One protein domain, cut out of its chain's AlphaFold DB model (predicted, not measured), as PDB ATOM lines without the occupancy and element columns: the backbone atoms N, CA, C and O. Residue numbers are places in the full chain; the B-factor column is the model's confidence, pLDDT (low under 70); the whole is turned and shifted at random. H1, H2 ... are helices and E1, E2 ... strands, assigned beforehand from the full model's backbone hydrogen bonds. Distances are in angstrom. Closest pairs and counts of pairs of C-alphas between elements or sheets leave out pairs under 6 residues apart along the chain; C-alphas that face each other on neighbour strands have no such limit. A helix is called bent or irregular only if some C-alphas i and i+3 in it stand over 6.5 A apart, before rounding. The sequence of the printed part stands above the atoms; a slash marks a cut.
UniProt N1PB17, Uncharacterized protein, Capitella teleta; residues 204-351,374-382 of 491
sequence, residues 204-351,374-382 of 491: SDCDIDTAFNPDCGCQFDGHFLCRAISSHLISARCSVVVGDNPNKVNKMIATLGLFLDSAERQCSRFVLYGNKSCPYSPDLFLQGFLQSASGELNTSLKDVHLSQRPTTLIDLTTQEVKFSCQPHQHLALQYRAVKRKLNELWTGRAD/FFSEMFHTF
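This is residues 204 to 351 and 374 to 382 of the 491 residues of an uncharacterized protein of Capitella teleta (UniProt N1PB17). Picture a small twisted sheet of four strands with two helices, H1 and H2, over one face of it, H1 over E3 and E4 and H2 over E2 and E1, each running along the strands beneath it and the two steeply tilted to each other at 55 degrees; away from them the long helix H5 runs off from the body, following E4 by a tight link and touched by the short H4, and its residues 344 to 347, with 348 and 349, stick out. H5 makes one end of the longest axis, and the loose stretch at residues 204 to 221, which has no named element, makes the other. The printed part has 157 residues with five named helices and four named strands, in the order H1 E1 H2 H3 E2 H4 E3 E4 H5; the sheet runs E2 E1 E3 E4 and is mixed. The class is mixed, helices and strands, with 74 of the 157 residues in named elements, which is under half. The whole is compact, with a radius of gyration of the C-alphas of 16.0 A, yet elongated in outline, spanning 57 by 35 by 30 A.

Begin with the sheet: find C-alpha 239 at (-11.178, -8.202, 83.368), where E1, residues 239 to 243, begins. It runs 13.3 A, and E2, residues 286 to 290, runs 14.0 A. E3 is residues 312 to 315, and E4 is residues 320 to 323. Then look for H1, residues 222 to 234, which starts at C-alpha 222 (-21.339, -7.436, 98.760) and is 18.4 A long, and for H2, residues 246 to 257, 15.8 A long. H3 is residues 262 to 266, and H4 is residues 302 to 306, irregular, with C-alphas 302 and 305 7.4 A apart. H5, residues 327 to 347, is 30.6 A long and ends at C-alpha 347 (-5.408, 1.303, 52.877); it is only just irregular, with C-alphas 328 and 331 6.9 A apart.

Look first at the inner strands E1 and E3, which are parallel at 11 degrees, with N 240 and O 312 within hydrogen-bond range at 2.8 A. The edge strand E2 is parallel to E1 at 19 degrees, with N 289 and O 241 at 2.9 A. E3 and the edge strand E4 form a hairpin, antiparallel at 165 degrees, with N 313 and O 322 at 2.8 A. H1 and H2 are on the same face, giving two layers, helices on one face of a sheet. H1 lies over E3 and E4 at a height over the sheet of 9.1 A; its closest C-alphas to E4 are those of Ala 228 and Val 321, 6.1 A apart. H2 lies over E2 and E1 at a height of 8.5 A; its closest C-alphas to E2 are those of Val 249 and Gly 288, 6.3 A apart. H1 and H2 are close but not clearly touching, with the C-alphas of Ile 229 and Leu 256 6.7 A apart, at a steep tilt of 55 degrees. E1, H2 H3, E2 is a strand-helix-strand unit, two parallel neighbour strands with helices between, and its crossover is right-handed. E2, H4, E3 is a split one, with E1 between its strands, also right-handed. H3, H4 and H5 are not on the sheet. H5 touches H4 with residues 330 to 338 alone; the closest C-alphas are those of His 305 and Gln 334, 5.1 A apart. In H1, H2 and H3 every O i to N i+4 pair is within hydrogen-bond range; in H5 15 of 17 are, and in H4 0 of 1, beside 1 of 2 O i to N i+3 pairs.

The two C-alphas farthest apart are those of Asp 215 and Thr 347, 57.3 A. Residues 352 to 373 are not printed, and C-alphas 351 and 374 are 15.1 A apart across the cut. After it, residues 380 to 381 pair with residues 322 to 323 of E4, antiparallel. The links H3 to E2, 19 residues, and E2 to H4, 11 residues, are long. The mean pLDDT of the printed part is 82.6; look for values under 70 at residues 214 to 218, 274 to 276, 294 to 299, 349 to 351 and 374 to 381.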
ATOM      1  N   SER A 204      -1.973 -15.032  98.595       84.25
ATOM      2  CA  SER A 204      -1.591 -15.005 100.013       84.25
ATOM      3  C   SER A 204      -0.190 -14.459 100.289       84.25
ATOM      4  O   SER A 204       0.115 -14.164 101.442       84.25
ATOM      5  N   ASP A 205       0.667 -14.400  99.267       82.62
ATOM      6  CA  ASP A 205       2.065 -14.002  99.398       82.62
ATOM      7  C   ASP A 205       2.277 -12.514  99.060       82.62
ATOM      8  O   ASP A 205       3.387 -12.017  99.238       82.62
ATOM      9  N   CYS A 206       1.254 -11.786  98.580       79.25
ATOM     10  CA  CYS A 206       1.355 -10.336  98.401       79.25
ATOM     11  C   CYS A 206       0.944  -9.558  99.650       79.25
ATOM     12  O   CYS A 206      -0.015  -9.906 100.332       79.25
ATOM     13  N   ASP A 207       1.583  -8.402  99.837       78.25
ATOM     14  CA  ASP A 207       1.232  -7.412 100.863       78.25
ATOM     15  C   ASP A 207      -0.082  -6.657 100.560       78.25
ATOM     16  O   ASP A 207      -0.480  -5.754 101.295       78.25
ATOM     17  N   ILE A 208      -0.752  -6.981  99.447       81.25
ATOM     18  CA  ILE A 208      -2.003  -6.350  99.029       81.25
ATOM     19  C   ILE A 208      -3.176  -7.152  99.587       81.25
ATOM     20  O   ILE A 208      -3.399  -8.306  99.224       81.25
ATOM     21  N   ASP A 209      -3.978  -6.497 100.421       84.62
ATOM     22  CA  ASP A 209      -5.213  -7.070 100.941       84.62
ATOM     23  C   ASP A 209      -6.233  -7.363  99.838       84.62
ATOM     24  O   ASP A 209      -6.414  -6.585  98.898       84.62
ATOM     25  N   THR A 210      -7.017  -8.419 100.037       88.94
ATOM     26  CA  THR A 210      -8.193  -8.733  99.214       88.94
ATOM     27  C   THR A 210      -9.482  -8.274  99.900       88.94
ATOM     28  O   THR A 210      -9.492  -7.935 101.087       88.94
ATOM     29  N   ALA A 211     -10.601  -8.263  99.173       87.00
ATOM     30  CA  ALA A 211     -11.929  -8.022  99.742       87.00
ATOM     31  C   ALA A 211     -12.362  -9.129 100.719       87.00
ATOM     32  O   ALA A 211     -13.256  -8.919 101.532       87.00
ATOM     33  N   PHE A 212     -11.704 -10.288 100.654       82.31
ATOM     34  CA  PHE A 212     -11.913 -11.412 101.553       82.31
ATOM     35  C   PHE A 212     -11.001 -11.368 102.785       82.31
ATOM     36  O   PHE A 212     -10.928 -12.352 103.524       82.31
ATOM     37  N   ASN A 213     -10.258 -10.275 103.007       76.50
ATOM     38  CA  ASN A 213      -9.473 -10.137 104.225       76.50
ATOM     39  C   ASN A 213     -10.389  -9.648 105.370       76.50
ATOM     40  O   ASN A 213     -11.038  -8.614 105.224       76.50
ATOM     41  N   PRO A 214     -10.466 -10.364 106.501       60.50
ATOM     42  CA  PRO A 214     -11.451 -10.137 107.558       60.50
ATOM     43  C   PRO A 214     -11.119  -8.926 108.442       60.50
ATOM     44  O   PRO A 214     -12.027  -8.290 108.971       60.50
ATOM     45  N   ASP A 215      -9.835  -8.571 108.553       60.81
ATOM     46  CA  ASP A 215      -9.350  -7.451 109.375       60.81
ATOM     47  C   ASP A 215      -9.504  -6.089 108.680       60.81
ATOM     48  O   ASP A 215      -9.462  -5.031 109.310       60.81
ATOM     49  N   CYS A 216      -9.725  -6.105 107.367       56.59
ATOM     50  CA  CYS A 216     -10.024  -4.925 106.577       56.59
ATOM     51  C   CYS A 216     -11.514  -4.920 106.267       56.59
ATOM     52  O   CYS A 216     -11.925  -5.575 105.313       56.59
ATOM     53  N   GLY A 217     -12.317  -4.170 107.030       58.50
ATOM     54  CA  GLY A 217     -13.748  -4.005 106.746       58.50
ATOM     55  C   GLY A 217     -14.002  -3.873 105.239       58.50
ATOM     56  O   GLY A 217     -13.364  -3.049 104.574       58.50
ATOM     57  N   CYS A 218     -14.847  -4.757 104.693       63.31
ATOM     58  CA  CYS A 218     -15.034  -4.893 103.250       63.31
ATOM     59  C   CYS A 218     -15.453  -3.541 102.661       63.31
ATOM     60  O   CYS A 218     -16.545  -3.046 102.922       63.31
ATOM     61  N   GLN A 219     -14.553  -2.920 101.893       73.81
ATOM     62  CA  GLN A 219     -14.777  -1.593 101.306       73.81
ATOM     63  C   GLN A 219     -15.752  -1.627 100.126       73.81
ATOM     64  O   GLN A 219     -16.171  -0.574  99.646       73.81
ATOM     65  N   PHE A 220     -16.068  -2.824  99.637       86.00
ATOM     66  CA  PHE A 220     -16.981  -3.039  98.530       86.00
ATOM     67  C   PHE A 220     -18.314  -3.554  99.051       86.00
ATOM     68  O   PHE A 220     -18.359  -4.392  99.952       86.00
ATOM     69  N   ASP A 221     -19.392  -3.070  98.449       89.12
ATOM     70  CA  ASP A 221     -20.707  -3.651  98.654       89.12
ATOM     71  C   ASP A 221     -20.710  -5.128  98.209       89.12
ATOM     72  O   ASP A 221     -20.125  -5.489  97.183       89.12
ATOM     73  N   GLY A 222     -21.347  -5.993  99.002       87.88
ATOM     74  CA  GLY A 222     -21.339  -7.436  98.760       87.88
ATOM     75  C   GLY A 222     -22.041  -7.813  97.456       87.88
ATOM     76  O   GLY A 222     -21.579  -8.707  96.749       87.88
ATOM     77  N   HIS A 223     -23.112  -7.101  97.097       90.69
ATOM     78  CA  HIS A 223     -23.820  -7.334  95.844       90.69
ATOM     79  C   HIS A 223     -22.962  -6.908  94.646       90.69
ATOM     80  O   HIS A 223     -22.786  -7.683  93.704       90.69
ATOM     81  N   PHE A 224     -22.335  -5.728  94.708       92.69
ATOM     82  CA  PHE A 224     -21.358  -5.293  93.705       92.69
ATOM     83  C   PHE A 224     -20.216  -6.304  93.519       92.69
ATOM     84  O   PHE A 224     -19.892  -6.660  92.383       92.69
ATOM     85  N   LEU A 225     -19.647  -6.813  94.614       93.19
ATOM     86  CA  LEU A 225     -18.562  -7.789  94.567       93.19
ATOM     87  C   LEU A 225     -18.998  -9.114  93.918       93.19
ATOM     88  O   LEU A 225     -18.286  -9.635  93.058       93.19
ATOM     89  N   CYS A 226     -20.184  -9.629  94.256       93.56
ATOM     90  CA  CYS A 226     -20.723 -10.828  93.615       93.56
ATOM     91  C   CYS A 226     -20.939 -10.629  92.108       93.56
ATOM     92  O   CYS A 226     -20.637 -11.537  91.329       93.56
ATOM     93  N   ARG A 227     -21.400  -9.449  91.664       94.00
ATOM     94  CA  ARG A 227     -21.533  -9.127  90.229       94.00
ATOM     95  C   ARG A 227     -20.183  -9.086  89.525       94.00
ATOM     96  O   ARG A 227     -20.039  -9.668  88.453       94.00
ATOM     97  N   ALA A 228     -19.190  -8.447  90.143       94.81
ATOM     98  CA  ALA A 228     -17.832  -8.369  89.616       94.81
ATOM     99  C   ALA A 228     -17.223  -9.768  89.420       94.81
ATOM    100  O   ALA A 228     -16.738 -10.077  88.332       94.81
ATOM    101  N   ILE A 229     -17.319 -10.638  90.433       96.25
ATOM    102  CA  ILE A 229     -16.814 -12.018  90.370       96.25
ATOM    103  C   ILE A 229     -17.593 -12.846  89.342       96.25
ATOM    104  O   ILE A 229     -16.988 -13.549  88.536       96.25
ATOM    105  N   SER A 230     -18.925 -12.749  89.331       95.19
ATOM    106  CA  SER A 230     -19.767 -13.471  88.367       95.19
ATOM    107  C   SER A 230     -19.400 -13.113  86.932       95.19
ATOM    108  O   SER A 230     -19.122 -13.993  86.119       95.19
ATOM    109  N   SER A 231     -19.319 -11.815  86.639       93.81
ATOM    110  CA  SER A 231     -18.958 -11.330  85.314       93.81
ATOM    111  C   SER A 231     -17.533 -11.736  84.930       93.81
ATOM    112  O   SER A 231     -17.335 -12.229  83.822       93.81
ATOM    113  N   HIS A 232     -16.571 -11.637  85.856       95.88
ATOM    114  CA  HIS A 232     -15.193 -12.099  85.659       95.88
ATOM    115  C   HIS A 232     -15.124 -13.586  85.280       95.88
ATOM    116  O   HIS A 232     -14.389 -13.975  84.378       95.88
ATOM    117  N   LEU A 233     -15.913 -14.449  85.924       95.31
ATOM    118  CA  LEU A 233     -15.949 -15.872  85.582       95.31
ATOM    119  C   LEU A 233     -16.577 -16.125  84.200       95.31
ATOM    120  O   LEU A 233     -16.096 -16.983  83.458       95.31
ATOM    121  N   ILE A 234     -17.609 -15.359  83.825       91.94
ATOM    122  CA  ILE A 234     -18.264 -15.449  82.508       91.94
ATOM    123  C   ILE A 234     -17.346 -14.931  81.386       91.94
ATOM    124  O   ILE A 234     -17.365 -15.485  80.287       91.94
ATOM    125  N   SER A 235     -16.487 -13.938  81.644       91.12
ATOM    126  CA  SER A 235     -15.486 -13.427  80.683       91.12
ATOM    127  C   SER A 235     -14.249 -14.315  80.598       91.12
ATOM    128  O   SER A 235     -13.161 -13.846  80.273       91.12
ATOM    129  N   ALA A 236     -14.364 -15.603  80.931       92.12
ATOM    130  CA  ALA A 236     -13.232 -16.522  80.939       92.12
ATOM    131  C   ALA A 236     -12.052 -16.020  81.807       92.12
ATOM    132  O   ALA A 236     -10.895 -16.380  81.560       92.12
ATOM    133  N   ARG A 237     -12.368 -15.254  82.865       94.88
ATOM    134  CA  ARG A 237     -11.440 -14.627  83.816       94.88
ATOM    135  C   ARG A 237     -10.641 -13.446  83.258       94.88
ATOM    136  O   ARG A 237      -9.587 -13.111  83.791       94.88
ATOM    137  N   CYS A 238     -11.147 -12.799  82.209       94.88
ATOM    138  CA  CYS A 238     -10.564 -11.589  81.638       94.88
ATOM    139  C   CYS A 238     -11.290 -10.334  82.153       94.88
ATOM    140  O   CYS A 238     -12.507 -10.179  81.991       94.88
ATOM    141  N   SER A 239     -10.582  -9.416  82.809       95.88
ATOM    142  CA  SER A 239     -11.178  -8.202  83.368       95.88
ATOM    143  C   SER A 239     -10.247  -6.998  83.388       95.88
ATOM    144  O   SER A 239      -9.028  -7.093  83.525       95.88
ATOM    145  N   VAL A 240     -10.878  -5.837  83.297       94.38
ATOM    146  CA  VAL A 240     -10.287  -4.520  83.439       94.38
ATOM    147  C   VAL A 240     -10.953  -3.836  84.625       94.38
ATOM    148  O   VAL A 240     -12.169  -3.660  84.641       94.38
ATOM    149  N   VAL A 241     -10.153  -3.454  85.615       94.69
ATOM    150  CA  VAL A 241     -10.614  -2.737  86.805       94.69
ATOM    151  C   VAL A 241     -10.201  -1.277  86.686       94.69
ATOM    152  O   VAL A 241      -9.024  -0.973  86.486       94.69
ATOM    153  N   VAL A 242     -11.160  -0.370  86.818       91.50
ATOM    154  CA  VAL A 242     -10.936   1.072  86.719       91.50
ATOM    155  C   VAL A 242     -11.401   1.767  87.989       91.50
ATOM    156  O   VAL A 242     -12.370   1.350  88.621       91.50
ATOM    157  N   GLY A 243     -10.697   2.819  88.389       89.81
ATOM    158  CA  GLY A 243     -11.084   3.618  89.546       89.81
ATOM    159  C   GLY A 243     -10.159   4.804  89.772       89.81
ATOM    160  O   GLY A 243      -9.141   4.954  89.103       89.81
ATOM    161  N   ASP A 244     -10.511   5.646  90.733       88.69
ATOM    162  CA  ASP A 244      -9.767   6.851  91.111       88.69
ATOM    163  C   ASP A 244      -8.634   6.590  92.125       88.69
ATOM    164  O   ASP A 244      -7.723   7.403  92.282       88.69
ATOM    165  N   ASN A 245      -8.669   5.446  92.815       89.75
ATOM    166  CA  ASN A 245      -7.755   5.117  93.902       89.75
ATOM    167  C   ASN A 245      -6.954   3.833  93.605       89.75
ATOM    168  O   ASN A 245      -7.549   2.750  93.543       89.75
ATOM    169  N   PRO A 246      -5.610   3.899  93.517       91.50
ATOM    170  CA  PRO A 246      -4.781   2.740  93.182       91.50
ATOM    171  C   PRO A 246      -4.892   1.605  94.200       91.50
ATOM    172  O   PRO A 246      -4.879   0.443  93.811       91.50
ATOM    173  N   ASN A 247      -5.073   1.907  95.489       91.25
ATOM    174  CA  ASN A 247      -5.202   0.876  96.520       91.25
ATOM    175  C   ASN A 247      -6.537   0.135  96.404       91.25
ATOM    176  O   ASN A 247      -6.570  -1.084  96.562       91.25
ATOM    177  N   LYS A 248      -7.632   0.837  96.079       92.19
ATOM    178  CA  LYS A 248      -8.930   0.187  95.823       92.19
ATOM    179  C   LYS A 248      -8.884  -0.669  94.561       92.19
ATOM    180  O   LYS A 248      -9.350  -1.807  94.590       92.19
ATOM    181  N   VAL A 249      -8.289  -0.151  93.484       93.50
ATOM    182  CA  VAL A 249      -8.123  -0.897  92.227       93.50
ATOM    183  C   VAL A 249      -7.275  -2.147  92.455       93.50
ATOM    184  O   VAL A 249      -7.721  -3.246  92.137       93.50
ATOM    185  N   ASN A 250      -6.109  -2.015  93.088       94.44
ATOM    186  CA  ASN A 250      -5.226  -3.147  93.365       94.44
ATOM    187  C   ASN A 250      -5.848  -4.162  94.337       94.44
ATOM    188  O   ASN A 250      -5.674  -5.359  94.133       94.44
ATOM    189  N   LYS A 251      -6.647  -3.724  95.319       93.88
ATOM    190  CA  LYS A 251      -7.423  -4.626  96.188       93.88
ATOM    191  C   LYS A 251      -8.469  -5.424  95.401       93.88
ATOM    192  O   LYS A 251      -8.591  -6.631  95.605       93.88
ATOM    193  N   MET A 252      -9.201  -4.799  94.476       95.81
ATOM    194  CA  MET A 252     -10.130  -5.524  93.595       95.81
ATOM    195  C   MET A 252      -9.380  -6.492  92.666       95.81
ATOM    196  O   MET A 252      -9.800  -7.636  92.509       95.81
ATOM    197  N   ILE A 253      -8.231  -6.086  92.118       96.56
ATOM    198  CA  ILE A 253      -7.378  -6.954  91.292       96.56
ATOM    199  C   ILE A 253      -6.891  -8.169  92.089       96.56
ATOM    200  O   ILE A 253      -7.031  -9.294  91.627       96.56
ATOM    201  N   ALA A 254      -6.386  -7.977  93.310       94.88
ATOM    202  CA  ALA A 254      -5.968  -9.082  94.171       94.88
ATOM    203  C   ALA A 254      -7.144 -10.021  94.499       94.88
ATOM    204  O   ALA A 254      -6.995 -11.240  94.502       94.88
ATOM    205  N   THR A 255      -8.338  -9.456  94.701       94.94
ATOM    206  CA  THR A 255      -9.570 -10.217  94.965       94.94
ATOM    207  C   THR A 255      -9.960 -11.109  93.789       94.94
ATOM    208  O   THR A 255     -10.220 -12.293  93.982       94.94
ATOM    209  N   LEU A 256      -9.975 -10.571  92.568       97.12
ATOM    210  CA  LEU A 256     -10.268 -11.346  91.358       97.12
ATOM    211  C   LEU A 256      -9.130 -12.321  91.026       97.12
ATOM    212  O   LEU A 256      -9.383 -13.431  90.569       97.12
ATOM    213  N   GLY A 257      -7.885 -11.959  91.349       96.50
ATOM    214  CA  GLY A 257      -6.702 -12.806  91.200       96.50
ATOM    215  C   GLY A 257      -6.789 -14.141  91.947       96.50
ATOM    216  O   GLY A 257      -6.187 -15.122  91.511       96.50
ATOM    217  N   LEU A 258      -7.588 -14.230  93.018       94.88
ATOM    218  CA  LEU A 258      -7.850 -15.491  93.725       94.88
ATOM    219  C   LEU A 258      -8.558 -16.532  92.843       94.88
ATOM    220  O   LEU A 258      -8.385 -17.728  93.064       94.88
ATOM    221  N   PHE A 259      -9.315 -16.091  91.835       96.56
ATOM    222  CA  PHE A 259     -10.041 -16.951  90.896       96.56
ATOM    223  C   PHE A 259      -9.197 -17.370  89.683       96.56
ATOM    224  O   PHE A 259      -9.650 -18.189  88.882       96.56
ATOM    225  N   LEU A 260      -7.985 -16.827  89.547       95.88
ATOM    226  CA  LEU A 260      -7.022 -17.158  88.499       95.88
ATOM    227  C   LEU A 260      -6.113 -18.314  88.925       95.88
ATOM    228  O   LEU A 260      -5.780 -18.436  90.108       95.88
ATOM    229  N   ASP A 261      -5.658 -19.116  87.962       92.31
ATOM    230  CA  ASP A 261      -4.540 -20.039  88.188       92.31
ATOM    231  C   ASP A 261      -3.174 -19.317  88.180       92.31
ATOM    232  O   ASP A 261      -3.077 -18.115  87.928       92.31
ATOM    233  N   SER A 262      -2.091 -20.045  88.475       90.69
ATOM    234  CA  SER A 262      -0.748 -19.454  88.551       90.69
ATOM    235  C   SER A 262      -0.291 -18.822  87.231       90.69
ATOM    236  O   SER A 262       0.304 -17.748  87.262       90.69
ATOM    237  N   ALA A 263      -0.557 -19.450  86.083       91.31
ATOM    238  CA  ALA A 263      -0.130 -18.938  84.779       91.31
ATOM    239  C   ALA A 263      -0.960 -17.708  84.372       91.31
ATOM    240  O   ALA A 263      -0.426 -16.727  83.854       91.31
ATOM    241  N   GLU A 264      -2.253 -17.717  84.689       95.00
ATOM    242  CA  GLU A 264      -3.169 -16.594  84.480       95.00
ATOM    243  C   GLU A 264      -2.781 -15.374  85.325       95.00
ATOM    244  O   GLU A 264      -2.818 -14.238  84.842       95.00
ATOM    245  N   ARG A 265      -2.333 -15.600  86.570       95.25
ATOM    246  CA  ARG A 265      -1.761 -14.550  87.429       95.25
ATOM    247  C   ARG A 265      -0.486 -13.965  86.826       95.25
ATOM    248  O   ARG A 265      -0.345 -12.748  86.802       95.25
ATOM    249  N   GLN A 266       0.405 -14.790  86.268       93.56
ATOM    250  CA  GLN A 266       1.603 -14.280  85.579       93.56
ATOM    251  C   GLN A 266       1.265 -13.452  84.327       93.56
ATOM    252  O   GLN A 266       2.028 -12.564  83.952       93.56
ATOM    253  N   CYS A 267       0.098 -13.683  83.719       95.62
ATOM    254  CA  CYS A 267      -0.457 -12.892  82.616       95.62
ATOM    255  C   CYS A 267      -1.400 -11.766  83.094       95.62
ATOM    256  O   CYS A 267      -2.293 -11.340  82.358       95.62
ATOM    257  N   SER A 268      -1.239 -11.300  84.331       96.75
ATOM    258  CA  SER A 268      -2.057 -10.256  84.953       96.75
ATOM    259  C   SER A 268      -1.178  -9.216  85.630       96.75
ATOM    260  O   SER A 268      -0.076  -9.533  86.068       96.75
ATOM    261  N   ARG A 269      -1.674  -7.982  85.773       94.56
ATOM    262  CA  ARG A 269      -0.933  -6.900  86.433       94.56
ATOM    263  C   ARG A 269      -1.791  -5.989  87.303       94.56
ATOM    264  O   ARG A 269      -2.936  -5.674  86.975       94.56
ATOM    265  N   PHE A 270      -1.169  -5.498  88.366       94.38
ATOM    266  CA  PHE A 270      -1.634  -4.375  89.168       94.38
ATOM    267  C   PHE A 270      -1.482  -3.046  88.420       94.38
ATOM    268  O   PHE A 270      -0.735  -2.928  87.443       94.38
ATOM    269  N   VAL A 271      -2.167  -2.020  88.928       90.94
ATOM    270  CA  VAL A 271      -1.896  -0.626  88.572       90.94
ATOM    271  C   VAL A 271      -0.474  -0.275  88.998       90.94
ATOM    272  O   VAL A 271      -0.094  -0.500  90.150       90.94
ATOM    273  N   LEU A 272       0.291   0.326  88.088       80.50
ATOM    274  CA  LEU A 272       1.584   0.914  88.421       80.50
ATOM    275  C   LEU A 272       1.392   2.165  89.282       80.50
ATOM    276  O   LEU A 272       0.616   3.057  88.946       80.50
ATOM    277  N   TYR A 273       2.131   2.242  90.388       71.44
ATOM    278  CA  TYR A 273       2.190   3.450  91.203       71.44
ATOM    279  C   TYR A 273       3.016   4.541  90.494       71.44
ATOM    280  O   TYR A 273       4.034   4.264  89.856       71.44
ATOM    281  N   GLY A 274       2.594   5.801  90.640       64.88
ATOM    282  CA  GLY A 274       3.217   6.968  90.002       64.88
ATOM    283  C   GLY A 274       2.569   7.350  88.664       64.88
ATOM    284  O   GLY A 274       1.662   6.681  88.188       64.88
ATOM    285  N   ASN A 275       3.037   8.431  88.028       60.00
ATOM    286  CA  ASN A 275       2.503   8.934  86.744       60.00
ATOM    287  C   ASN A 275       2.783   8.012  85.531       60.00
ATOM    288  O   ASN A 275       2.723   8.455  84.385       60.00
ATOM    289  N   LYS A 276       3.115   6.737  85.754       68.19
ATOM    290  CA  LYS A 276       3.309   5.744  84.698       68.19
ATOM    291  C   LYS A 276       1.955   5.127  84.352       68.19
ATOM    292  O   LYS A 276       1.439   4.317  85.117       68.19
ATOM    293  N   SER A 277       1.381   5.482  83.203       70.56
ATOM    294  CA  SER A 277       0.242   4.743  82.654       70.56
ATOM    295  C   SER A 277       0.738   3.673  81.684       70.56
ATOM    296  O   SER A 277       1.583   3.925  80.826       70.56
ATOM    297  N   CYS A 278       0.214   2.457  81.826       77.00
ATOM    298  CA  CYS A 278       0.345   1.441  80.793       77.00
ATOM    299  C   CYS A 278      -0.888   1.487  79.888       77.00
ATOM    300  O   CYS A 278      -2.005   1.614  80.397       77.00
ATOM    301  N   PRO A 279      -0.721   1.357  78.562       85.31
ATOM    302  CA  PRO A 279      -1.855   1.187  77.672       85.31
ATOM    303  C   PRO A 279      -2.545  -0.155  77.926       85.31
ATOM    304  O   PRO A 279      -1.924  -1.089  78.446       85.31
ATOM    305  N   TYR A 280      -3.815  -0.267  77.534       88.00
ATOM    306  CA  TYR A 280      -4.484  -1.564  77.485       88.00
ATOM    307  C   TYR A 280      -3.686  -2.553  76.634       88.00
ATOM    308  O   TYR A 280      -3.259  -2.236  75.526       88.00
ATOM    309  N   SER A 281      -3.476  -3.751  77.171       91.19
ATOM    310  CA  SER A 281      -2.766  -4.825  76.485       91.19
ATOM    311  C   SER A 281      -3.733  -5.986  76.245       91.19
ATOM    312  O   SER A 281      -4.232  -6.544  77.226       91.19
ATOM    313  N   PRO A 282      -4.025  -6.355  74.985       91.00
ATOM    314  CA  PRO A 282      -4.877  -7.501  74.695       91.00
ATOM    315  C   PRO A 282      -4.334  -8.799  75.306       91.00
ATOM    316  O   PRO A 282      -3.119  -8.980  75.423       91.00
ATOM    317  N   ASP A 283      -5.253  -9.698  75.657       93.31
ATOM    318  CA  ASP A 283      -5.016 -11.042  76.221       93.31
ATOM    319  C   ASP A 283      -4.401 -11.128  77.622       93.31
ATOM    320  O   ASP A 283      -4.191 -12.235  78.120       93.31
ATOM    321  N   LEU A 284      -4.155 -10.006  78.304       95.50
ATOM    322  CA  LEU A 284      -3.930 -10.078  79.748       95.50
ATOM    323  C   LEU A 284      -5.243 -10.432  80.454       95.50
ATOM    324  O   LEU A 284      -6.308  -9.911  80.115       95.50
ATOM    325  N   PHE A 285      -5.153 -11.288  81.467       96.31
ATOM    326  CA  PHE A 285      -6.318 -11.754  82.217       96.31
ATOM    327  C   PHE A 285      -6.860 -10.673  83.138       96.31
ATOM    328  O   PHE A 285      -8.062 -10.461  83.211       96.31
ATOM    329  N   LEU A 286      -5.990  -9.941  83.825       96.75
ATOM    330  CA  LEU A 286      -6.434  -8.916  84.755       96.75
ATOM    331  C   LEU A 286      -5.542  -7.687  84.664       96.75
ATOM    332  O   LEU A 286      -4.316  -7.788  84.698       96.75
ATOM    333  N   GLN A 287      -6.168  -6.524  84.501       94.56
ATOM    334  CA  GLN A 287      -5.476  -5.246  84.345       94.56
ATOM    335  C   GLN A 287      -6.183  -4.145  85.125       94.56
ATOM    336  O   GLN A 287      -7.411  -4.082  85.150       94.56
ATOM    337  N   GLY A 288      -5.399  -3.246  85.716       92.12
ATOM    338  CA  GLY A 288      -5.899  -2.061  86.401       92.12
ATOM    339  C   GLY A 288      -5.582  -0.764  85.675       92.12
ATOM    340  O   GLY A 288      -4.472  -0.608  85.166       92.12
ATOM    341  N   PHE A 289      -6.504   0.199  85.721       89.44
ATOM    342  CA  PHE A 289      -6.262   1.565  85.254       89.44
ATOM    343  C   PHE A 289      -6.801   2.608  86.230       89.44
ATOM    344  O   PHE A 289      -7.834   2.417  86.873       89.44
ATOM    345  N   LEU A 290      -6.104   3.742  86.296       87.88
ATOM    346  CA  LEU A 290      -6.562   4.910  87.039       87.88
ATOM    347  C   LEU A 290      -7.385   5.831  86.141       87.88
ATOM    348  O   LEU A 290      -7.004   6.098  84.996       87.88
ATOM    349  N   GLN A 291      -8.492   6.322  86.684       83.56
ATOM    350  CA  GLN A 291      -9.263   7.422  86.118       83.56
ATOM    351  C   GLN A 291      -8.621   8.753  86.521       83.56
ATOM    352  O   GLN A 291      -8.086   8.904  87.622       83.56
ATOM    353  N   SER A 292      -8.646   9.724  85.614       73.31
ATOM    354  CA  SER A 292      -8.257  11.099  85.901       73.31
ATOM    355  C   SER A 292      -9.295  11.775  86.807       73.31
ATOM    356  O   SER A 292     -10.423  11.304  86.961       73.31
ATOM    357  N   ALA A 293      -8.958  12.942  87.363       70.44
ATOM    358  CA  ALA A 293      -9.905  13.734  88.155       70.44
ATOM    359  C   ALA A 293     -11.153  14.187  87.360       70.44
ATOM    360  O   ALA A 293     -12.166  14.528  87.964       70.44
ATOM    361  N   SER A 294     -11.097  14.187  86.019       65.12
ATOM    362  CA  SER A 294     -12.249  14.448  85.141       65.12
ATOM    363  C   SER A 294     -13.119  13.208  84.888       65.12
ATOM    364  O   SER A 294     -14.113  13.309  84.169       65.12
ATOM    365  N   GLY A 295     -12.772  12.051  85.465       65.44
ATOM    366  CA  GLY A 295     -13.451  10.772  85.240       65.44
ATOM    367  C   GLY A 295     -13.091  10.111  83.907       65.44
ATOM    368  O   GLY A 295     -13.727   9.138  83.512       65.44
ATOM    369  N   GLU A 296     -12.090  10.635  83.199       66.56
ATOM    370  CA  GLU A 296     -11.613  10.069  81.941       66.56
ATOM    371  C   GLU A 296     -10.573   8.979  82.202       66.56
ATOM    372  O   GLU A 296      -9.737   9.085  83.100       66.56
ATOM    373  N   LEU A 297     -10.595   7.918  81.401       66.25
ATOM    374  CA  LEU A 297      -9.566   6.887  81.485       66.25
ATOM    375  C   LEU A 297      -8.239   7.424  80.951       66.25
ATOM    376  O   LEU A 297      -8.164   7.939  79.837       66.25
ATOM    377  N   ASN A 298      -7.159   7.182  81.696       60.34
ATOM    378  CA  ASN A 298      -5.795   7.491  81.253       60.34
ATOM    379  C   ASN A 298      -5.321   6.604  80.078       60.34
ATOM    380  O   ASN A 298      -4.176   6.715  79.639       60.34
ATOM    381  N   THR A 299      -6.172   5.698  79.583       64.19
ATOM    382  CA  THR A 299      -5.900   4.818  78.447       64.19
ATOM    383  C   THR A 299      -7.141   4.588  77.584       64.19
ATOM    384  O   THR A 299      -8.278   4.696  78.043       64.19
ATOM    385  N   SER A 300      -6.921   4.232  76.320       72.12
ATOM    386  CA  SER A 300      -7.978   3.885  75.378       72.12
ATOM    387  C   SER A 300      -8.236   2.377  75.395       72.12
ATOM    388  O   SER A 300      -7.317   1.591  75.194       72.12
ATOM    389  N   LEU A 301      -9.496   1.972  75.573       74.19
ATOM    390  CA  LEU A 301      -9.927   0.567  75.511       74.19
ATOM    391  C   LEU A 301     -10.382   0.138  74.100       74.19
ATOM    392  O   LEU A 301     -11.136  -0.821  73.959       74.19
ATOM    393  N   LYS A 302      -9.948   0.846  73.046       71.94
ATOM    394  CA  LYS A 302     -10.315   0.554  71.642       71.94
ATOM    395  C   LYS A 302     -10.011  -0.883  71.230       71.94
ATOM    396  O   LYS A 302     -10.771  -1.484  70.477       71.94
ATOM    397  N   ASP A 303      -8.918  -1.420  71.755       77.50
ATOM    398  CA  ASP A 303      -8.376  -2.711  71.351       77.50
ATOM    399  C   ASP A 303      -8.955  -3.882  72.161       77.50
ATOM    400  O   ASP A 303      -8.495  -5.012  72.018       77.50
ATOM    401  N   VAL A 304      -9.990  -3.658  72.985       83.56
ATOM    402  CA  VAL A 304     -10.619  -4.720  73.796       83.56
ATOM    403  C   VAL A 304     -11.145  -5.877  72.943       83.56
ATOM    404  O   VAL A 304     -11.037  -7.036  73.332       83.56
ATOM    405  N   HIS A 305     -11.641  -5.582  71.740       81.62
ATOM    406  CA  HIS A 305     -12.127  -6.595  70.803       81.62
ATOM    407  C   HIS A 305     -11.005  -7.375  70.114       81.62
ATOM    408  O   HIS A 305     -11.297  -8.374  69.473       81.62
ATOM    409  N   LEU A 306      -9.741  -6.951  70.223       85.19
ATOM    410  CA  LEU A 306      -8.606  -7.712  69.688       85.19
ATOM    411  C   LEU A 306      -8.196  -8.868  70.609       85.19
ATOM    412  O   LEU A 306      -7.465  -9.762  70.171       85.19
ATOM    413  N   SER A 307      -8.662  -8.860  71.862       89.44
ATOM    414  CA  SER A 307      -8.437  -9.944  72.815       89.44
ATOM    415  C   SER A 307      -9.122 -11.230  72.365       89.44
ATOM    416  O   SER A 307     -10.214 -11.195  71.810       89.44
ATOM    417  N   GLN A 308      -8.517 -12.377  72.658       88.19
ATOM    418  CA  GLN A 308      -9.047 -13.713  72.354       88.19
ATOM    419  C   GLN A 308     -10.290 -14.076  73.167       88.19
ATOM    420  O   GLN A 308     -10.985 -15.042  72.859       88.19
ATOM    421  N   ARG A 309     -10.561 -13.328  74.238       88.75
ATOM    422  CA  ARG A 309     -11.650 -13.596  75.175       88.75
ATOM    423  C   ARG A 309     -12.438 -12.319  75.459       88.75
ATOM    424  O   ARG A 309     -11.854 -11.229  75.408       88.75
ATOM    425  N   PRO A 310     -13.734 -12.444  75.797       89.62
ATOM    426  CA  PRO A 310     -14.510 -11.321  76.303       89.62
ATOM    427  C   PRO A 310     -13.815 -10.688  77.503       89.62
ATOM    428  O   PRO A 310     -13.104 -11.362  78.236       89.62
ATOM    429  N   THR A 311     -14.043  -9.405  77.736       91.06
ATOM    430  CA  THR A 311     -13.471  -8.677  78.868       91.06
ATOM    431  C   THR A 311     -14.591  -8.057  79.692       91.06
ATOM    432  O   THR A 311     -15.489  -7.408  79.156       91.06
ATOM    433  N   THR A 312     -14.526  -8.222  81.010       92.75
ATOM    434  CA  THR A 312     -15.375  -7.478  81.948       92.75
ATOM    435  C   THR A 312     -14.726  -6.143  82.285       92.75
ATOM    436  O   THR A 312     -13.542  -6.097  82.602       92.75
ATOM    437  N   LEU A 313     -15.498  -5.063  82.268       92.69
ATOM    438  CA  LEU A 313     -15.118  -3.761  82.802       92.69
ATOM    439  C   LEU A 313     -15.761  -3.580  84.179       92.69
ATOM    440  O   LEU A 313     -16.981  -3.658  84.311       92.69
ATOM    441  N   ILE A 314     -14.943  -3.326  85.194       93.06
ATOM    442  CA  ILE A 314     -15.376  -3.106  86.576       93.06
ATOM    443  C   ILE A 314     -14.982  -1.687  86.957       93.06
ATOM    444  O   ILE A 314     -13.794  -1.400  87.109       93.06
ATOM    445  N   ASP A 315     -15.969  -0.810  87.113       90.88
ATOM    446  CA  ASP A 315     -15.758   0.573  87.524       90.88
ATOM    447  C   ASP A 315     -16.019   0.723  89.025       90.88
ATOM    448  O   ASP A 315     -17.141   0.556  89.501       90.88
ATOM    449  N   LEU A 316     -14.965   1.012  89.787       91.19
ATOM    450  CA  LEU A 316     -15.039   1.174  91.239       91.19
ATOM    451  C   LEU A 316     -15.620   2.528  91.665       91.19
ATOM    452  O   LEU A 316     -16.067   2.653  92.807       91.19
ATOM    453  N   THR A 317     -15.602   3.528  90.781       87.50
ATOM    454  CA  THR A 317     -16.127   4.874  91.040       87.50
ATOM    455  C   THR A 317     -17.649   4.871  90.916       87.50
ATOM    456  O   THR A 317     -18.345   5.374  91.797       87.50
ATOM    457  N   THR A 318     -18.174   4.271  89.844       86.19
ATOM    458  CA  THR A 318     -19.625   4.175  89.590       86.19
ATOM    459  C   THR A 318     -20.257   2.898  90.147       86.19
ATOM    460  O   THR A 318     -21.481   2.809  90.216       86.19
ATOM    461  N   GLN A 319     -19.445   1.919  90.563       89.19
ATOM    462  CA  GLN A 319     -19.873   0.566  90.946       89.19
ATOM    463  C   GLN A 319     -20.638  -0.172  89.834       89.19
ATOM    464  O   GLN A 319     -21.459  -1.063  90.092       89.19
ATOM    465  N   GLU A 320     -20.355   0.177  88.580       88.31
ATOM    466  CA  GLU A 320     -20.893  -0.504  87.411       88.31
ATOM    467  C   GLU A 320     -20.003  -1.686  87.017       88.31
ATOM    468  O   GLU A 320     -18.774  -1.600  86.983       88.31
ATOM    469  N   VAL A 321     -20.648  -2.796  86.670       88.62
ATOM    470  CA  VAL A 321     -19.997  -3.953  86.055       88.62
ATOM    471  C   VAL A 321     -20.571  -4.090  84.659       88.62
ATOM    472  O   VAL A 321     -21.789  -4.178  84.489       88.62
ATOM    473  N   LYS A 322     -19.698  -4.080  83.655       86.44
ATOM    474  CA  LYS A 322     -20.092  -4.223  82.259       86.44
ATOM    475  C   LYS A 322     -19.314  -5.328  81.569       86.44
ATOM    476  O   LYS A 322     -18.193  -5.646  81.951       86.44
ATOM    477  N   PHE A 323     -19.892  -5.892  80.521       79.62
ATOM    478  CA  PHE A 323     -19.350  -7.050  79.822       79.62
ATOM    479  C   PHE A 323     -19.217  -6.806  78.325       79.62
ATOM    480  O   PHE A 323     -20.184  -6.357  77.715       79.62
ATOM    481  N   SER A 324     -18.056  -7.109  77.732       78.56
ATOM    482  CA  SER A 324     -17.753  -6.673  76.364       78.56
ATOM    483  C   SER A 324     -18.702  -7.220  75.296       78.56
ATOM    484  O   SER A 324     -19.058  -6.526  74.356       78.56
ATOM    485  N   CYS A 325     -19.061  -8.497  75.403       76.44
ATOM    486  CA  CYS A 325     -20.044  -9.179  74.560       76.44
ATOM    487  C   CYS A 325     -20.201 -10.612  75.059       76.44
ATOM    488  O   CYS A 325     -19.274 -11.151  75.655       76.44
ATOM    489  N   GLN A 326     -21.330 -11.261  74.775       73.44
ATOM    490  CA  GLN A 326     -21.533 -12.666  75.143       73.44
ATOM    491  C   GLN A 326     -20.442 -13.570  74.531       73.44
ATOM    492  O   GLN A 326     -20.103 -13.374  73.361       73.44
ATOM    493  N   PRO A 327     -19.935 -14.608  75.232       73.62
ATOM    494  CA  PRO A 327     -18.778 -15.360  74.737       73.62
ATOM    495  C   PRO A 327     -18.971 -16.006  73.351       73.62
ATOM    496  O   PRO A 327     -18.037 -16.014  72.558       73.62
ATOM    497  N   HIS A 328     -20.186 -16.449  72.990       74.38
ATOM    498  CA  HIS A 328     -20.476 -16.973  71.637       74.38
ATOM    499  C   HIS A 328     -20.340 -15.945  70.504       74.38
ATOM    500  O   HIS A 328     -20.196 -16.337  69.347       74.38
ATOM    501  N   GLN A 329     -20.466 -14.653  70.805       76.44
ATOM    502  CA  GLN A 329     -20.381 -13.568  69.820       76.44
ATOM    503  C   GLN A 329     -18.949 -13.058  69.683       76.44
ATOM    504  O   GLN A 329     -18.593 -12.485  68.652       76.44
ATOM    505  N   HIS A 330     -18.134 -13.278  70.716       81.56
ATOM    506  CA  HIS A 330     -16.811 -12.689  70.846       81.56
ATOM    507  C   HIS A 330     -15.888 -13.046  69.691       81.56
ATOM    508  O   HIS A 330     -15.301 -12.145  69.109       81.56
ATOM    509  N   LEU A 331     -15.824 -14.320  69.299       80.31
ATOM    510  CA  LEU A 331     -14.945 -14.756  68.210       80.31
ATOM    511  C   LEU A 331     -15.263 -14.036  66.888       80.31
ATOM    512  O   LEU A 331     -14.369 -13.516  66.225       80.31
ATOM    513  N   ALA A 332     -16.548 -13.916  66.543       77.69
ATOM    514  CA  ALA A 332     -16.977 -13.213  65.336       77.69
ATOM    515  C   ALA A 332     -16.682 -11.702  65.406       77.69
ATOM    516  O   ALA A 332     -16.293 -11.088  64.410       77.69
ATOM    517  N   LEU A 333     -16.855 -11.085  66.579       79.81
ATOM    518  CA  LEU A 333     -16.529  -9.672  66.797       79.81
ATOM    519  C   LEU A 333     -15.020  -9.421  66.739       79.81
ATOM    520  O   LEU A 333     -14.594  -8.441  66.126       79.81
ATOM    521  N   GLN A 334     -14.225 -10.320  67.317       83.94
ATOM    522  CA  GLN A 334     -12.770 -10.278  67.271       83.94
ATOM    523  C   GLN A 334     -12.277 -10.391  65.833       83.94
ATOM    524  O   GLN A 334     -11.504  -9.541  65.393       83.94
ATOM    525  N   TYR A 335     -12.771 -11.372  65.074       82.31
ATOM    526  CA  TYR A 335     -12.419 -11.523  63.665       82.31
ATOM    527  C   TYR A 335     -12.691 -10.237  62.872       82.31
ATOM    528  O   TYR A 335     -11.815  -9.718  62.178       82.31
ATOM    529  N   ARG A 336     -13.885  -9.649  63.039       81.31
ATOM    530  CA  ARG A 336     -14.244  -8.375  62.395       81.31
ATOM    531  C   ARG A 336     -13.315  -7.231  62.805       81.31
ATOM    532  O   ARG A 336     -12.979  -6.400  61.960       81.31
ATOM    533  N   ALA A 337     -12.908  -7.168  64.072       82.06
ATOM    534  CA  ALA A 337     -11.988  -6.151  64.573       82.06
ATOM    535  C   ALA A 337     -10.577  -6.311  63.982       82.06
ATOM    536  O   ALA A 337     -10.006  -5.329  63.507       82.06
ATOM    537  N   VAL A 338     -10.048  -7.539  63.934       83.69
ATOM    538  CA  VAL A 338      -8.741  -7.849  63.328       83.69
ATOM    539  C   VAL A 338      -8.753  -7.539  61.831       83.69
ATOM    540  O   VAL A 338      -7.902  -6.788  61.359       83.69
ATOM    541  N   LYS A 339      -9.760  -8.017  61.089       84.19
ATOM    542  CA  LYS A 339      -9.916  -7.751  59.648       84.19
ATOM    543  C   LYS A 339      -9.961  -6.256  59.344       84.19
ATOM    544  O   LYS A 339      -9.302  -5.785  58.422       84.19
ATOM    545  N   ARG A 340     -10.697  -5.484  60.152       82.56
ATOM    546  CA  ARG A 340     -10.735  -4.020  60.040       82.56
ATOM    547  C   ARG A 340      -9.356  -3.411  60.263       82.56
ATOM    548  O   ARG A 340      -8.932  -2.589  59.459       82.56
ATOM    549  N   LYS A 341      -8.646  -3.840  61.311       83.88
ATOM    550  CA  LYS A 341      -7.317  -3.317  61.630       83.88
ATOM    551  C   LYS A 341      -6.320  -3.560  60.499       83.88
ATOM    552  O   LYS A 341      -5.579  -2.653  60.131       83.88
ATOM    553  N   LEU A 342      -6.345  -4.752  59.908       86.44
ATOM    554  CA  LEU A 342      -5.514  -5.080  58.750       86.44
ATOM    555  C   LEU A 342      -5.900  -4.247  57.521       86.44
ATOM    556  O   LEU A 342      -5.018  -3.728  56.845       86.44
ATOM    557  N   ASN A 343      -7.194  -4.019  57.277       84.69
ATOM    558  CA  ASN A 343      -7.655  -3.140  56.197       84.69
ATOM    559  C   ASN A 343      -7.235  -1.670  56.389       84.69
ATOM    560  O   ASN A 343      -6.905  -0.992  55.414       84.69
ATOM    561  N   GLU A 344      -7.213  -1.157  57.623       85.12
ATOM    562  CA  GLU A 344      -6.683   0.183  57.934       85.12
ATOM    563  C   GLU A 344      -5.192   0.280  57.574       85.12
ATOM    564  O   GLU A 344      -4.764   1.230  56.912       85.12
ATOM    565  N   LEU A 345      -4.401  -0.736  57.945       85.12
ATOM    566  CA  LEU A 345      -2.985  -0.828  57.573       85.12
ATOM    567  C   LEU A 345      -2.810  -0.919  56.049       85.12
ATOM    568  O   LEU A 345      -1.971  -0.221  55.464       85.12
ATOM    569  N   TRP A 346      -3.649  -1.721  55.393       84.31
ATOM    570  CA  TRP A 346      -3.621  -1.930  53.949       84.31
ATOM    571  C   TRP A 346      -3.976  -0.671  53.157       84.31
ATOM    572  O   TRP A 346      -3.321  -0.332  52.176       84.31
ATOM    573  N   THR A 347      -4.972   0.092  53.591       83.44
ATOM    574  CA  THR A 347      -5.408   1.303  52.877       83.44
ATOM    575  C   THR A 347      -4.604   2.545  53.259       83.44
ATOM    576  O   THR A 347      -4.656   3.550  52.551       83.44
ATOM    577  N   GLY A 348      -3.858   2.507  54.372       71.44
ATOM    578  CA  GLY A 348      -3.145   3.671  54.911       71.44
ATOM    579  C   GLY A 348      -4.078   4.783  55.404       71.44
ATOM    580  O   GLY A 348      -3.615   5.854  55.794       71.44
ATOM    581  N   ARG A 349      -5.393   4.539  55.395       58.53
ATOM    582  CA  ARG A 349      -6.394   5.401  56.002       58.53
ATOM    583  C   ARG A 349      -6.671   4.820  57.377       58.53
ATOM    584  O   ARG A 349      -7.310   3.779  57.493       58.53
ATOM    585  N   ALA A 350      -6.214   5.509  58.422       51.47
ATOM    586  CA  ALA A 350      -6.925   5.404  59.685       51.47
ATOM    587  C   ALA A 350      -8.361   5.811  59.362       51.47
ATOM    588  O   ALA A 350      -8.572   6.895  58.808       51.47
ATOM    589  N   ASP A 351      -9.320   4.925  59.600       41.03
ATOM    590  CA  ASP A 351     -10.728   5.221  59.394       41.03
ATOM    591  C   ASP A 351     -11.129   6.274  60.450       41.03
ATOM    592  O   ASP A 351     -11.681   5.986  61.508       41.03
ATOM    593  N   PHE A 374     -22.696  -0.279  67.497       38.22
ATOM    594  CA  PHE A 374     -21.483  -0.994  67.927       38.22
ATOM    595  C   PHE A 374     -20.852  -0.484  69.240       38.22
ATOM    596  O   PHE A 374     -20.229  -1.253  69.965       38.22
ATOM    597  N   PHE A 375     -20.990   0.809  69.562       39.44
ATOM    598  CA  PHE A 375     -20.404   1.403  70.779       39.44
ATOM    599  C   PHE A 375     -21.349   1.361  71.985       39.44
ATOM    600  O   PHE A 375     -20.887   1.175  73.108       39.44
ATOM    601  N   SER A 376     -22.666   1.458  71.759       39.62
ATOM    602  CA  SER A 376     -23.670   1.107  72.775       39.62
ATOM    603  C   SER A 376     -23.678  -0.403  73.070       39.62
ATOM    604  O   SER A 376     -24.179  -0.813  74.114       39.62
ATOM    605  N   GLU A 377     -23.111  -1.213  72.172       48.38
ATOM    606  CA  GLU A 377     -22.904  -2.660  72.302       48.38
ATOM    607  C   GLU A 377     -21.512  -3.042  72.839       48.38
ATOM    608  O   GLU A 377     -21.269  -4.221  73.068       48.38
ATOM    609  N   MET A 378     -20.591  -2.091  73.071       53.31
ATOM    610  CA  MET A 378     -19.225  -2.425  73.523       53.31
ATOM    611  C   MET A 378     -19.192  -3.066  74.906       53.31
ATOM    612  O   MET A 378     -18.225  -3.746  75.222       53.31
ATOM    613  N   PHE A 379     -20.174  -2.753  75.750       57.62
ATOM    614  CA  PHE A 379     -20.220  -3.150  77.145       57.62
ATOM    615  C   PHE A 379     -21.676  -3.163  77.623       57.62
ATOM    616  O   PHE A 379     -22.290  -2.109  77.782       57.62
ATOM    617  N   HIS A 380     -22.228  -4.348  77.872       64.38
ATOM    618  CA  HIS A 380     -23.576  -4.517  78.421       64.38
ATOM    619  C   HIS A 380     -23.541  -4.506  79.948       64.38
ATOM    620  O   HIS A 380     -22.604  -5.053  80.532       64.38
ATOM    621  N   THR A 381     -24.541  -3.908  80.598       68.94
ATOM    622  CA  THR A 381     -24.642  -3.931  82.063       68.94
ATOM    623  C   THR A 381     -24.838  -5.359  82.563       68.94
ATOM    624  O   THR A 381     -25.541  -6.165  81.953       68.94
ATOM    625  N   PHE A 382     -24.159  -5.685  83.659       72.12
ATOM    626  CA  PHE A 382     -24.313  -6.952  84.356       72.12
ATOM    627  C   PHE A 382     -25.055  -6.694  85.666       72.12
ATOM    628  O   PHE A 382     -24.463  -6.220  86.639       72.12
TER     629      PHE A 382